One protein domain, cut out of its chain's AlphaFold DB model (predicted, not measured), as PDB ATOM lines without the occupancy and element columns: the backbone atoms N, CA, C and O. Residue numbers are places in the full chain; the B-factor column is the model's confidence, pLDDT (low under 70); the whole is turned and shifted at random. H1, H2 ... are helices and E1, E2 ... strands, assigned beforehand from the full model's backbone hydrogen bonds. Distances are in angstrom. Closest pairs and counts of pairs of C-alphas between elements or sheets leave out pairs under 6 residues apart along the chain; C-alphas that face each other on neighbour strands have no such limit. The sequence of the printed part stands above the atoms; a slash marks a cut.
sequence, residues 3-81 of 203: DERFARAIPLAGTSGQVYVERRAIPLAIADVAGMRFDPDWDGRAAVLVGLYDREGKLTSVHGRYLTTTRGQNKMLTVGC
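Overview. This is residues 3 to 81 of the 203 residues of the protein "Toprim-like" of Caballeronia arationis (UniProt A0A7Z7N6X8). A strongly twisted sheet of four strands in a meander, each strand the antiparallel neighbour of the one before, has a short helix over each of its two faces: H1 over one, H2 over the other. The long strand E2 bends within the sheet, and a third short helix, H3, lies off the sheet and meets H2 at a corner. The printed part has 79 residues, with three named helices followed by four named strands, H1 H2 H3 E1 E2 E3 E4; the sheet's order is E1 E2 E3 E4, all antiparallel, and the class is mixed, helices and strands. The whole is compact, with a radius of gyration of the C-alphas of 12.3 A and spans of 34 by 31 by 19 A.

Along the chain. The longest strand is E2, residues 45 to 53, 23.6 A from first to last C-alpha. E3, residues 59 to 66, measures 20.4 A; E4, residues 76 to 80, 13.5 A, ending with C-alpha 80 at (0.265, -26.673, 170.321); and E1, residues 37 to 42, 11.2 A. H1, residues 3 to 7, is 6.0 A long and begins with C-alpha 3 at (-2.469, -20.289, 176.108). H2, residues 16 to 23, is 10.6 A long and begins at (-3.538, -4.617, 160.105). H3, residues 28 to 33, is 8.6 A long.

Arrangement. E1 and E4 are the edge strands. E1 and E2 form a hairpin, at 132 degrees between directions, with N 39 and O 47 within hydrogen-bond range at 3.0 A. E2 bends by 56 degrees at residue 48. E2 and E3 form a hairpin at 151 degrees, with N 50 and O 63 at 2.9 A. E3 and E4 form a hairpin at 163 degrees, with N 64 and O 77 at 2.8 A. E1 and E4 are apart, but only just, at 8.4 A. H1 is on the sheet at a height of 7.6 A, only just over E3, on which 3 of its 5 C-alphas fall; its closest C-alphas to E3 are those of Phe 6 and Val 62, 6.6 A. H2 is on the opposite face at a height of 10.0 A, over E2 and, only just, E1, on which 3 of its C-alphas fall; it runs slantwise to the strands, at 51 degrees to E2 on the local plane. The closest C-alphas of H2 and E1 are those of Gly 17 and Phe 38, 5.6 A. H3 is not on the sheet; it touches H2 only at the corner, about perpendicular at 75 degrees, with the C-alphas of Gln 18 and Leu 28 closest at 6.4 A. In H1, H2 and H3 every O i to N i+4 pair is within hydrogen-bond range.

Size, cuts and confidence. The two C-alphas farthest apart are those of Glu 56 and Arg 71, 38.2 A. The printed part has no cut, and no link is long. The mean pLDDT of the printed part is 96.4, and no printed residue is under 70.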
ATOM      1  N   ASP A   3      -1.684 -21.236 175.301       91.94
ATOM      2  CA  ASP A   3      -2.469 -20.289 176.108       91.94
ATOM      3  C   ASP A   3      -1.774 -18.935 176.261       91.94
ATOM      4  O   ASP A   3      -2.351 -17.894 175.966       91.94
ATOM      5  N   GLU A   4      -0.495 -18.941 176.641       91.75
ATOM      6  CA  GLU A   4       0.307 -17.720 176.800       91.75
ATOM      7  C   GLU A   4       0.428 -16.940 175.489       91.75
ATOM      8  O   GLU A   4       0.419 -15.713 175.480       91.75
ATOM      9  N   ARG A   5       0.560 -17.665 174.374       92.12
ATOM     10  CA  ARG A   5       0.649 -17.080 173.038       92.12
ATOM     11  C   ARG A   5      -0.676 -16.443 172.630       92.12
ATOM     12  O   ARG A   5      -0.674 -15.320 172.143       92.12
ATOM     13  N   PHE A   6      -1.795 -17.122 172.872       94.00
ATOM     14  CA  PHE A   6      -3.116 -16.575 172.571       94.00
ATOM     15  C   PHE A   6      -3.468 -15.382 173.465       94.00
ATOM     16  O   PHE A   6      -4.017 -14.400 172.979       94.00
ATOM     17  N   ALA A   7      -3.100 -15.430 174.747       93.75
ATOM     18  CA  ALA A   7      -3.361 -14.362 175.711       93.75
ATOM     19  C   ALA A   7      -2.616 -13.053 175.396       93.75
ATOM     20  O   ALA A   7      -3.078 -11.981 175.774       93.75
ATOM     21  N   ARG A   8      -1.471 -13.126 174.702       94.62
ATOM     22  CA  ARG A   8      -0.724 -11.944 174.232       94.62
ATOM     23  C   ARG A   8      -1.309 -11.322 172.966       94.62
ATOM     24  O   ARG A   8      -0.954 -10.196 172.628       94.62
ATOM     25  N   ALA A   9      -2.168 -12.050 172.259       97.19
ATOM     26  CA  ALA A   9      -2.769 -11.568 171.032       97.19
ATOM     27  C   ALA A   9      -3.803 -10.477 171.337       97.19
ATOM     28  O   ALA A   9      -4.596 -10.580 172.274       97.19
ATOM     29  N   ILE A  10      -3.806  -9.429 170.523       98.38
ATOM     30  CA  ILE A  10      -4.647  -8.249 170.717       98.38
ATOM     31  C   ILE A  10      -5.934  -8.334 169.883       98.38
ATOM     32  O   ILE A  10      -6.013  -9.126 168.934       98.38
ATOM     33  N   PRO A  11      -6.978  -7.550 170.212       98.38
ATOM     34  CA  PRO A  11      -8.161  -7.432 169.366       98.38
ATOM     35  C   PRO A  11      -7.815  -6.998 167.936       98.38
ATOM     36  O   PRO A  11      -6.829  -6.305 167.700       98.38
ATOM     37  N   LEU A  12      -8.652  -7.385 166.970       98.62
ATOM     38  CA  LEU A  12      -8.444  -7.021 165.566       98.62
ATOM     39  C   LEU A  12      -8.640  -5.518 165.310       98.62
ATOM     40  O   LEU A  12      -7.971  -4.973 164.432       98.62
ATOM     41  N   ALA A  13      -9.544  -4.863 166.044       98.56
ATOM     42  CA  ALA A  13      -9.950  -3.480 165.805       98.56
ATOM     43  C   ALA A  13      -8.752  -2.513 165.765       98.56
ATOM     44  O   ALA A  13      -7.923  -2.498 166.672       98.56
ATOM     45  N   GLY A  14      -8.658  -1.708 164.706       98.25
ATOM     46  CA  GLY A  14      -7.581  -0.732 164.511       98.25
ATOM     47  C   GLY A  14      -6.228  -1.327 164.101       98.25
ATOM     48  O   GLY A  14      -5.247  -0.593 164.023       98.25
ATOM     49  N   THR A  15      -6.146  -2.632 163.820       98.62
ATOM     50  CA  THR A  15      -4.892  -3.306 163.437       98.62
ATOM     51  C   THR A  15      -4.845  -3.650 161.946       98.62
ATOM     52  O   THR A  15      -5.860  -3.671 161.246       98.62
ATOM     53  N   SER A  16      -3.666  -4.030 161.447       98.44
ATOM     54  CA  SER A  16      -3.538  -4.617 160.105       98.44
ATOM     55  C   SER A  16      -4.272  -5.962 159.974       98.44
ATOM     56  O   SER A  16      -4.633  -6.358 158.863       98.44
ATOM     57  N   GLY A  17      -4.550  -6.639 161.094       98.50
ATOM     58  CA  GLY A  17      -5.400  -7.825 161.152       98.50
ATOM     59  C   GLY A  17      -6.847  -7.537 160.744       98.50
ATOM     60  O   GLY A  17      -7.400  -8.300 159.953       98.50
ATOM     61  N   GLN A  18      -7.434  -6.419 161.195       98.69
ATOM     62  CA  GLN A  18      -8.769  -5.990 160.749       98.69
ATOM     63  C   GLN A  18      -8.797  -5.783 159.232       98.69
ATOM     64  O   GLN A  18      -9.601  -6.401 158.536       98.69
ATOM     65  N   VAL A  19      -7.859  -4.990 158.705       98.50
ATOM     66  CA  VAL A  19      -7.759  -4.724 157.260       98.50
ATOM     67  C   VAL A  19      -7.641  -6.032 156.468       98.50
ATOM     68  O   VAL A  19      -8.226  -6.193 155.395       98.50
ATOM     69  N   TYR A  20      -6.892  -7.001 157.001       98.50
ATOM     70  CA  TYR A  20      -6.720  -8.306 156.377       98.50
ATOM     71  C   TYR A  20      -8.017  -9.120 156.298       98.50
ATOM     72  O   TYR A  20      -8.285  -9.708 155.243       98.50
ATOM     73  N   VAL A  21      -8.803  -9.185 157.380       98.50
ATOM     74  CA  VAL A  21     -10.062  -9.954 157.397       98.50
ATOM     75  C   VAL A  21     -11.147  -9.271 156.563       98.50
ATOM     76  O   VAL A  21     -11.833  -9.945 155.793       98.50
ATOM     77  N   GLU A  22     -11.226  -7.941 156.598       98.44
ATOM     78  CA  GLU A  22     -12.208  -7.171 155.825       98.44
ATOM     79  C   GLU A  22     -11.958  -7.275 154.318       98.44
ATOM     80  O   GLU A  22     -12.892  -7.473 153.542       98.44
ATOM     81  N   ARG A  23     -10.689  -7.282 153.881       97.81
ATOM     82  CA  ARG A  23     -10.331  -7.548 152.474       97.81
ATOM     83  C   ARG A  23     -10.778  -8.934 151.996       97.81
ATOM     84  O   ARG A  23     -10.946  -9.158 150.800       97.81
ATOM     85  N   ARG A  24     -10.962  -9.880 152.917       97.94
ATOM     86  CA  ARG A  24     -11.515 -11.216 152.644       97.94
ATOM     87  C   ARG A  24     -13.038 -11.259 152.758       97.94
ATOM     88  O   ARG A  24     -13.596 -12.352 152.827       97.94
ATOM     89  N   ALA A  25     -13.683 -10.092 152.758       98.50
ATOM     90  CA  ALA A  25     -15.117  -9.897 152.916       98.50
ATOM     91  C   ALA A  25     -15.678 -10.428 154.247       98.50
ATOM     92  O   ALA A  25     -16.866 -10.728 154.331       98.50
ATOM     93  N   ILE A  26     -14.843 -10.539 155.289       98.75
ATOM     94  CA  ILE A  26     -15.281 -10.924 156.634       98.75
ATOM     95  C   ILE A  26     -15.476  -9.653 157.470       98.75
ATOM     96  O   ILE A  26     -14.491  -8.964 157.740       98.75
ATOM     97  N   PRO A  27     -16.711  -9.328 157.899       98.62
ATOM     98  CA  PRO A  27     -16.950  -8.219 158.813       98.62
ATOM     99  C   PRO A  27     -16.202  -8.412 160.134       98.62
ATOM    100  O   PRO A  27     -16.201  -9.514 160.689       98.62
ATOM    101  N   LEU A  28     -15.636  -7.328 160.675       98.62
ATOM    102  CA  LEU A  28     -14.899  -7.348 161.942       98.62
ATOM    103  C   LEU A  28     -15.700  -8.007 163.076       98.62
ATOM    104  O   LEU A  28     -15.158  -8.836 163.796       98.62
ATOM    105  N   ALA A  29     -16.994  -7.693 163.192       98.44
ATOM    106  CA  ALA A  29     -17.861  -8.256 164.227       98.44
ATOM    107  C   ALA A  29     -17.960  -9.792 164.154       98.44
ATOM    108  O   ALA A  29     -17.954 -10.458 165.183       98.44
ATOM    109  N   ILE A  30     -17.992 -10.373 162.948       98.56
ATOM    110  CA  ILE A  30     -18.029 -11.834 162.772       98.56
ATOM    111  C   ILE A  30     -16.682 -12.453 163.154       98.56
ATOM    112  O   ILE A  30     -16.648 -13.490 163.811       98.56
ATOM    113  N   ALA A  31     -15.575 -11.810 162.777       98.56
ATOM    114  CA  ALA A  31     -14.242 -12.265 163.161       98.56
ATOM    115  C   ALA A  31     -14.023 -12.201 164.687       98.56
ATOM    116  O   ALA A  31     -13.471 -13.141 165.257       98.56
ATOM    117  N   ASP A  32     -14.477 -11.134 165.352       97.81
ATOM    118  CA  ASP A  32     -14.332 -10.960 166.803       97.81
ATOM    119  C   ASP A  32     -15.198 -11.952 167.593       97.81
ATOM    120  O   ASP A  32     -14.694 -12.607 168.503       97.81
ATOM    121  N   VAL A  33     -16.456 -12.172 167.182       97.81
ATOM    122  CA  VAL A  33     -17.327 -13.209 167.776       97.81
ATOM    123  C   VAL A  33     -16.739 -14.613 167.599       97.81
ATOM    124  O   VAL A  33     -16.850 -15.444 168.496       97.81
ATOM    125  N   ALA A  34     -16.060 -14.878 166.481       97.56
ATOM    126  CA  ALA A  34     -15.322 -16.124 166.263       97.56
ATOM    127  C   ALA A  34     -14.035 -16.241 167.107       97.56
ATOM    128  O   ALA A  34     -13.297 -17.220 166.979       97.56
ATOM    129  N   GLY A  35     -13.724 -15.240 167.935       97.44
ATOM    130  CA  GLY A  35     -12.539 -15.211 168.783       97.44
ATOM    131  C   GLY A  35     -11.241 -14.966 168.018       97.44
ATOM    132  O   GLY A  35     -10.174 -15.314 168.522       97.44
ATOM    133  N   MET A  36     -11.289 -14.400 166.807       98.31
ATOM    134  CA  MET A  36     -10.059 -14.055 166.100       98.31
ATOM    135  C   MET A  36      -9.301 -12.943 166.823       98.31
ATOM    136  O   MET A  36      -9.865 -11.938 167.259       98.31
ATOM    137  N   ARG A  37      -7.983 -13.105 166.889       98.56
ATOM    138  CA  ARG A  37      -7.055 -12.128 167.464       98.56
ATOM    139  C   ARG A  37      -5.971 -11.764 166.462       98.56
ATOM    140  O   ARG A  37      -5.860 -12.367 165.395       98.56
ATOM    141  N   PHE A  38      -5.175 -10.764 166.795       98.69
ATOM    142  CA  PHE A  38      -4.035 -10.330 166.010       98.69
ATOM    143  C   PHE A  38      -2.757 -10.431 166.834       98.69
ATOM    144  O   PHE A  38      -2.738 -10.062 168.005       98.69
ATOM    145  N   ASP A  39      -1.690 -10.904 166.208       98.44
ATOM    146  CA  ASP A  39      -0.346 -10.857 166.767       98.44
ATOM    147  C   ASP A  39       0.581 -10.202 165.732       98.44
ATOM    148  O   ASP A  39       0.723 -10.734 164.622       98.44
ATOM    149  N   PRO A  40       1.173  -9.031 166.038       97.69
ATOM    150  CA  PRO A  40       2.091  -8.361 165.124       97.69
ATOM    151  C   PRO A  40       3.400  -9.136 164.916       97.69
ATOM    152  O   PRO A  40       4.074  -8.883 163.916       97.69
ATOM    153  N   ASP A  41       3.738 -10.075 165.803       96.56
ATOM    154  CA  ASP A  41       5.000 -10.815 165.816       96.56
ATOM    155  C   ASP A  41       4.796 -12.322 166.077       96.56
ATOM    156  O   ASP A  41       5.462 -12.960 166.897       96.56
ATOM    157  N   TRP A  42       3.867 -12.933 165.338       96.38
ATOM    158  CA  TRP A  42       3.692 -14.382 165.356       96.38
ATOM    159  C   TRP A  42       4.906 -15.055 164.712       96.38
ATOM    160  O   TRP A  42       4.980 -15.189 163.497       96.38
ATOM    161  N   ASP A  43       5.885 -15.472 165.515       94.69
ATOM    162  CA  ASP A  43       7.106 -16.119 165.006       94.69
ATOM    163  C   ASP A  43       7.837 -15.258 163.948       94.69
ATOM    164  O   ASP A  43       8.194 -15.720 162.858       94.69
ATOM    165  N   GLY A  44       7.999 -13.963 164.245       94.44
ATOM    166  CA  GLY A  44       8.700 -13.006 163.389       94.44
ATOM    167  C   GLY A  44       7.818 -12.278 162.371       94.44
ATOM    168  O   GLY A  44       8.339 -11.499 161.569       94.44
ATOM    169  N   ARG A  45       6.508 -12.566 162.299       96.06
ATOM    170  CA  ARG A  45       5.614 -12.000 161.271       96.06
ATOM    171  C   ARG A  45       4.200 -11.750 161.784       96.06
ATOM    172  O   ARG A  45       3.612 -12.589 162.454       96.06
ATOM    173  N   ALA A  46       3.594 -10.661 161.321       97.69
ATOM    174  CA  ALA A  46       2.203 -10.350 161.627       97.69
ATOM    175  C   ALA A  46       1.239 -11.451 161.141       97.69
ATOM    176  O   ALA A  46       1.246 -11.835 159.959       97.69
ATOM    177  N   ALA A  47       0.361 -11.912 162.033       98.44
ATOM    178  CA  ALA A  47      -0.645 -12.930 161.757       98.44
ATOM    179  C   ALA A  47      -1.989 -12.621 162.426       98.44
ATOM    180  O   ALA A  47      -2.061 -12.020 163.497       98.44
ATOM    181  N   VAL A  48      -3.068 -13.096 161.805       98.62
ATOM    182  CA  VAL A  48      -4.347 -13.259 162.500       98.62
ATOM    183  C   VAL A  48      -4.401 -14.651 163.113       98.62
ATOM    184  O   VAL A  48      -4.015 -15.630 162.469       98.62
ATOM    185  N   LEU A  49      -4.861 -14.733 164.355       98.62
ATOM    186  CA  LEU A  49      -4.844 -15.938 165.168       98.62
ATOM    187  C   LEU A  49      -6.262 -16.431 165.456       98.62
ATOM    188  O   LEU A  49      -7.191 -15.634 165.585       98.62
ATOM    189  N   VAL A  50      -6.407 -17.742 165.622       98.31
ATOM    190  CA  VAL A  50      -7.611 -18.388 166.156       98.31
ATOM    191  C   VAL A  50      -7.210 -19.539 167.078       98.31
ATOM    192  O   VAL A  50      -6.227 -20.239 166.817       98.31
ATOM    193  N   GLY A  51      -7.955 -19.723 168.166       98.19
ATOM    194  CA  GLY A  51      -7.788 -20.864 169.061       98.19
ATOM    195  C   GLY A  51      -8.443 -22.128 168.502       98.19
ATOM    196  O   GLY A  51      -9.475 -22.062 167.834       98.19
ATOM    197  N   LEU A  52      -7.837 -23.280 168.771       98.31
ATOM    198  CA  LEU A  52      -8.379 -24.600 168.468       98.31
ATOM    199  C   LEU A  52      -8.696 -25.290 169.789       98.31
ATOM    200  O   LEU A  52      -7.799 -25.531 170.602       98.31
ATOM    201  N   TYR A  53      -9.959 -25.640 169.978       97.75
ATOM    202  CA  TYR A  53     -10.480 -26.138 171.245       97.75
ATOM    203  C   TYR A  53     -10.943 -27.585 171.105       97.75
ATOM    204  O   TYR A  53     -11.453 -27.971 170.048       97.75
ATOM    205  N   ASP A  54     -10.729 -28.384 172.146       97.19
ATOM    206  CA  ASP A  54     -11.312 -29.722 172.246       97.19
ATOM    207  C   ASP A  54     -12.820 -29.662 172.561       97.19
ATOM    208  O   ASP A  54     -13.447 -28.595 172.552       97.19
ATOM    209  N   ARG A  55     -13.430 -30.828 172.790       96.19
ATOM    210  CA  ARG A  55     -14.866 -30.951 173.064       96.19
ATOM    211  C   ARG A  55     -15.259 -30.244 174.362       96.19
ATOM    212  O   ARG A  55     -16.354 -29.683 174.451       96.19
ATOM    213  N   GLU A  56     -14.375 -30.274 175.350       95.69
ATOM    214  CA  GLU A  56     -14.536 -29.690 176.678       95.69
ATOM    215  C   GLU A  56     -14.314 -28.169 176.673       95.69
ATOM    216  O   GLU A  56     -14.558 -27.504 177.679       95.69
ATOM    217  N   GLY A  57     -13.900 -27.600 175.537       95.12
ATOM    218  CA  GLY A  57     -13.642 -26.170 175.386       95.12
ATOM    219  C   GLY A  57     -12.261 -25.750 175.881       95.12
ATOM    220  O   GLY A  57     -12.003 -24.557 176.035       95.12
ATOM    221  N   LYS A  58     -11.350 -26.697 176.117       96.50
ATOM    222  CA  LYS A  58      -9.966 -26.409 176.481       96.50
ATOM    223  C   LYS A  58      -9.158 -26.095 175.225       96.50
ATOM    224  O   LYS A  58      -9.242 -26.786 174.209       96.50
ATOM    225  N   LEU A  59      -8.349 -25.037 175.294       97.44
ATOM    226  CA  LEU A  59      -7.449 -24.661 174.208       97.44
ATOM    227  C   LEU A  59      -6.359 -25.731 174.049       97.44
ATOM    228  O   LEU A  59      -5.616 -26.042 174.976       97.44
ATOM    229  N   THR A  60      -6.256 -26.290 172.848       97.50
ATOM    230  CA  THR A  60      -5.254 -27.318 172.498       97.50
ATOM    231  C   THR A  60      -4.105 -26.724 171.689       97.50
ATOM    232  O   THR A  60      -2.936 -27.086 171.850       97.50
ATOM    233  N   SER A  61      -4.429 -25.782 170.804       98.12
ATOM    234  CA  SER A  61      -3.466 -25.115 169.937       98.12
ATOM    235  C   SER A  61      -3.975 -23.763 169.456       98.12
ATOM    236  O   SER A  61      -5.157 -23.448 169.546       98.12
ATOM    237  N   VAL A  62      -3.060 -22.958 168.929       98.31
ATOM    238  CA  VAL A  62      -3.336 -21.662 168.310       98.31
ATOM    239  C   VAL A  62      -2.858 -21.718 166.874       98.31
ATOM    240  O   VAL A  62      -1.700 -22.053 166.615       98.31
ATOM    241  N   HIS A  63      -3.734 -21.374 165.943       98.25
ATOM    242  CA  HIS A  63      -3.403 -21.267 164.533       98.25
ATOM    243  C   HIS A  63      -3.244 -19.808 164.128       98.25
ATOM    244  O   HIS A  63      -4.172 -19.020 164.286       98.25
ATOM    245  N   GLY A  64      -2.091 -19.474 163.557       97.94
ATOM    246  CA  GLY A  64      -1.816 -18.175 162.961       97.94
ATOM    247  C   GLY A  64      -1.765 -18.240 161.441       97.94
ATOM    248  O   GLY A  64      -1.026 -19.040 160.857       97.94
ATOM    249  N   ARG A  65      -2.514 -17.349 160.792       97.88
ATOM    250  CA  ARG A  65      -2.450 -17.087 159.355       97.88
ATOM    251  C   ARG A  65      -1.706 -15.780 159.114       97.88
ATOM    252  O   ARG A  65      -2.196 -14.715 159.486       97.88
ATOM    253  N   TYR A  66      -0.568 -15.854 158.432       97.94
ATOM    254  CA  TYR A  66       0.218 -14.664 158.114       97.94
ATOM    255  C   TYR A  66      -0.533 -13.720 157.170       97.94
ATOM    256  O   TYR A  66      -1.216 -14.153 156.228       97.94
ATOM    257  N   LEU A  67      -0.389 -12.418 157.424       97.06
ATOM    258  CA  LEU A  67      -1.007 -11.366 156.612       97.06
ATOM    259  C   LEU A  67      -0.357 -11.269 155.227       97.06
ATOM    260  O   LEU A  67      -1.031 -10.996 154.232       97.06
ATOM    261  N   THR A  68       0.949 -11.516 155.169       92.81
ATOM    262  CA  THR A  68       1.760 -11.510 153.954       92.81
ATOM    263  C   THR A  68       2.342 -12.897 153.711       92.81
ATOM    264  O   THR A  68       2.679 -13.635 154.636       92.81
ATOM    265  N   THR A  69       2.430 -13.286 152.442       85.94
ATOM    266  CA  THR A  69       3.021 -14.566 152.048       85.94
ATOM    267  C   THR A  69       4.001 -14.336 150.915       85.94
ATOM    268  O   THR A  69       3.588 -13.932 149.827       85.94
ATOM    269  N   THR A  70       5.273 -14.632 151.153       85.94
ATOM    270  CA  THR A  70       6.306 -14.649 150.114       85.94
ATOM    271  C   THR A  70       6.414 -16.054 149.524       85.94
ATOM    272  O   THR A  70       6.157 -17.050 150.207       85.94
ATOM    273  N   ARG A  71       6.773 -16.161 148.240       86.94
ATOM    274  CA  ARG A  71       6.989 -17.459 147.583       86.94
ATOM    275  C   ARG A  71       8.016 -18.282 148.374       86.94
ATOM    276  O   ARG A  71       9.055 -17.762 148.755       86.94
ATOM    277  N   GLY A  72       7.706 -19.555 148.620       85.31
ATOM    278  CA  GLY A  72       8.571 -20.474 149.370       85.31
ATOM    279  C   GLY A  72       8.425 -20.413 150.894       85.31
ATOM    280  O   GLY A  72       8.957 -21.281 151.574       85.31
ATOM    281  N   GLN A  73       7.675 -19.453 151.445       89.56
ATOM    282  CA  GLN A  73       7.400 -19.404 152.881       89.56
ATOM    283  C   GLN A  73       6.078 -20.083 153.238       89.56
ATOM    284  O   GLN A  73       5.088 -20.016 152.502       89.56
ATOM    285  N   ASN A  74       6.040 -20.666 154.438       90.88
ATOM    286  CA  ASN A  74       4.802 -21.152 155.029       90.88
ATOM    287  C   ASN A  74       3.807 -19.999 155.187       90.88
ATOM    288  O   ASN A  74       4.143 -18.928 155.700       90.88
ATOM    289  N   LYS A  75       2.565 -20.246 154.756       93.56
ATOM    290  CA  LYS A  75       1.460 -19.276 154.817       93.56
ATOM    291  C   LYS A  75       0.827 -19.179 156.205       93.56
ATOM    292  O   LYS A  75       0.045 -18.267 156.455       93.56
ATOM    293  N   MET A  76       1.120 -20.140 157.073       95.69
ATOM    294  CA  MET A  76       0.500 -20.303 158.379       95.69
ATOM    295  C   MET A  76       1.396 -21.119 159.308       95.69
ATOM    296  O   MET A  76       2.265 -21.855 158.838       95.69
ATOM    297  N   LEU A  77       1.168 -20.976 160.609       96.12
ATOM    298  CA  LEU A  77       1.853 -21.702 161.674       96.12
ATOM    299  C   LEU A  77       0.841 -22.035 162.773       96.12
ATOM    300  O   LEU A  77       0.139 -21.142 163.239       96.12
ATOM    301  N   THR A  78       0.799 -23.294 163.207       97.25
ATOM    302  CA  THR A  78      -0.005 -23.731 164.358       97.25
ATOM    303  C   THR A  78       0.914 -24.161 165.494       97.25
ATOM    304  O   THR A  78       1.768 -25.023 165.291       97.25
ATOM    305  N   VAL A  79       0.711 -23.604 166.688       96.81
ATOM    306  CA  VAL A  79       1.465 -23.932 167.907       96.81
ATOM    307  C   VAL A  79       0.560 -24.678 168.881       96.81
ATOM    308  O   VAL A  79      -0.519 -24.194 169.203       96.81
ATOM    309  N   GLY A  80       1.009 -25.832 169.377       95.94
ATOM    310  CA  GLY A  80       0.265 -26.673 170.321       95.94
ATOM    311  C   GLY A  80      -0.050 -28.069 169.786       95.94
ATOM    312  O   GLY A  80       0.318 -28.426 168.658       95.94
ATOM    313  N   CYS A  81      -0.716 -28.868 170.619       94.00
ATOM    314  CA  CYS A  81      -1.077 -30.244 170.294       94.00
ATOM    315  C   CYS A  81      -2.251 -30.309 169.299       94.00
ATOM    316  O   CYS A  81      -2.893 -29.312 168.973       94.00
TER     317      CYS A  81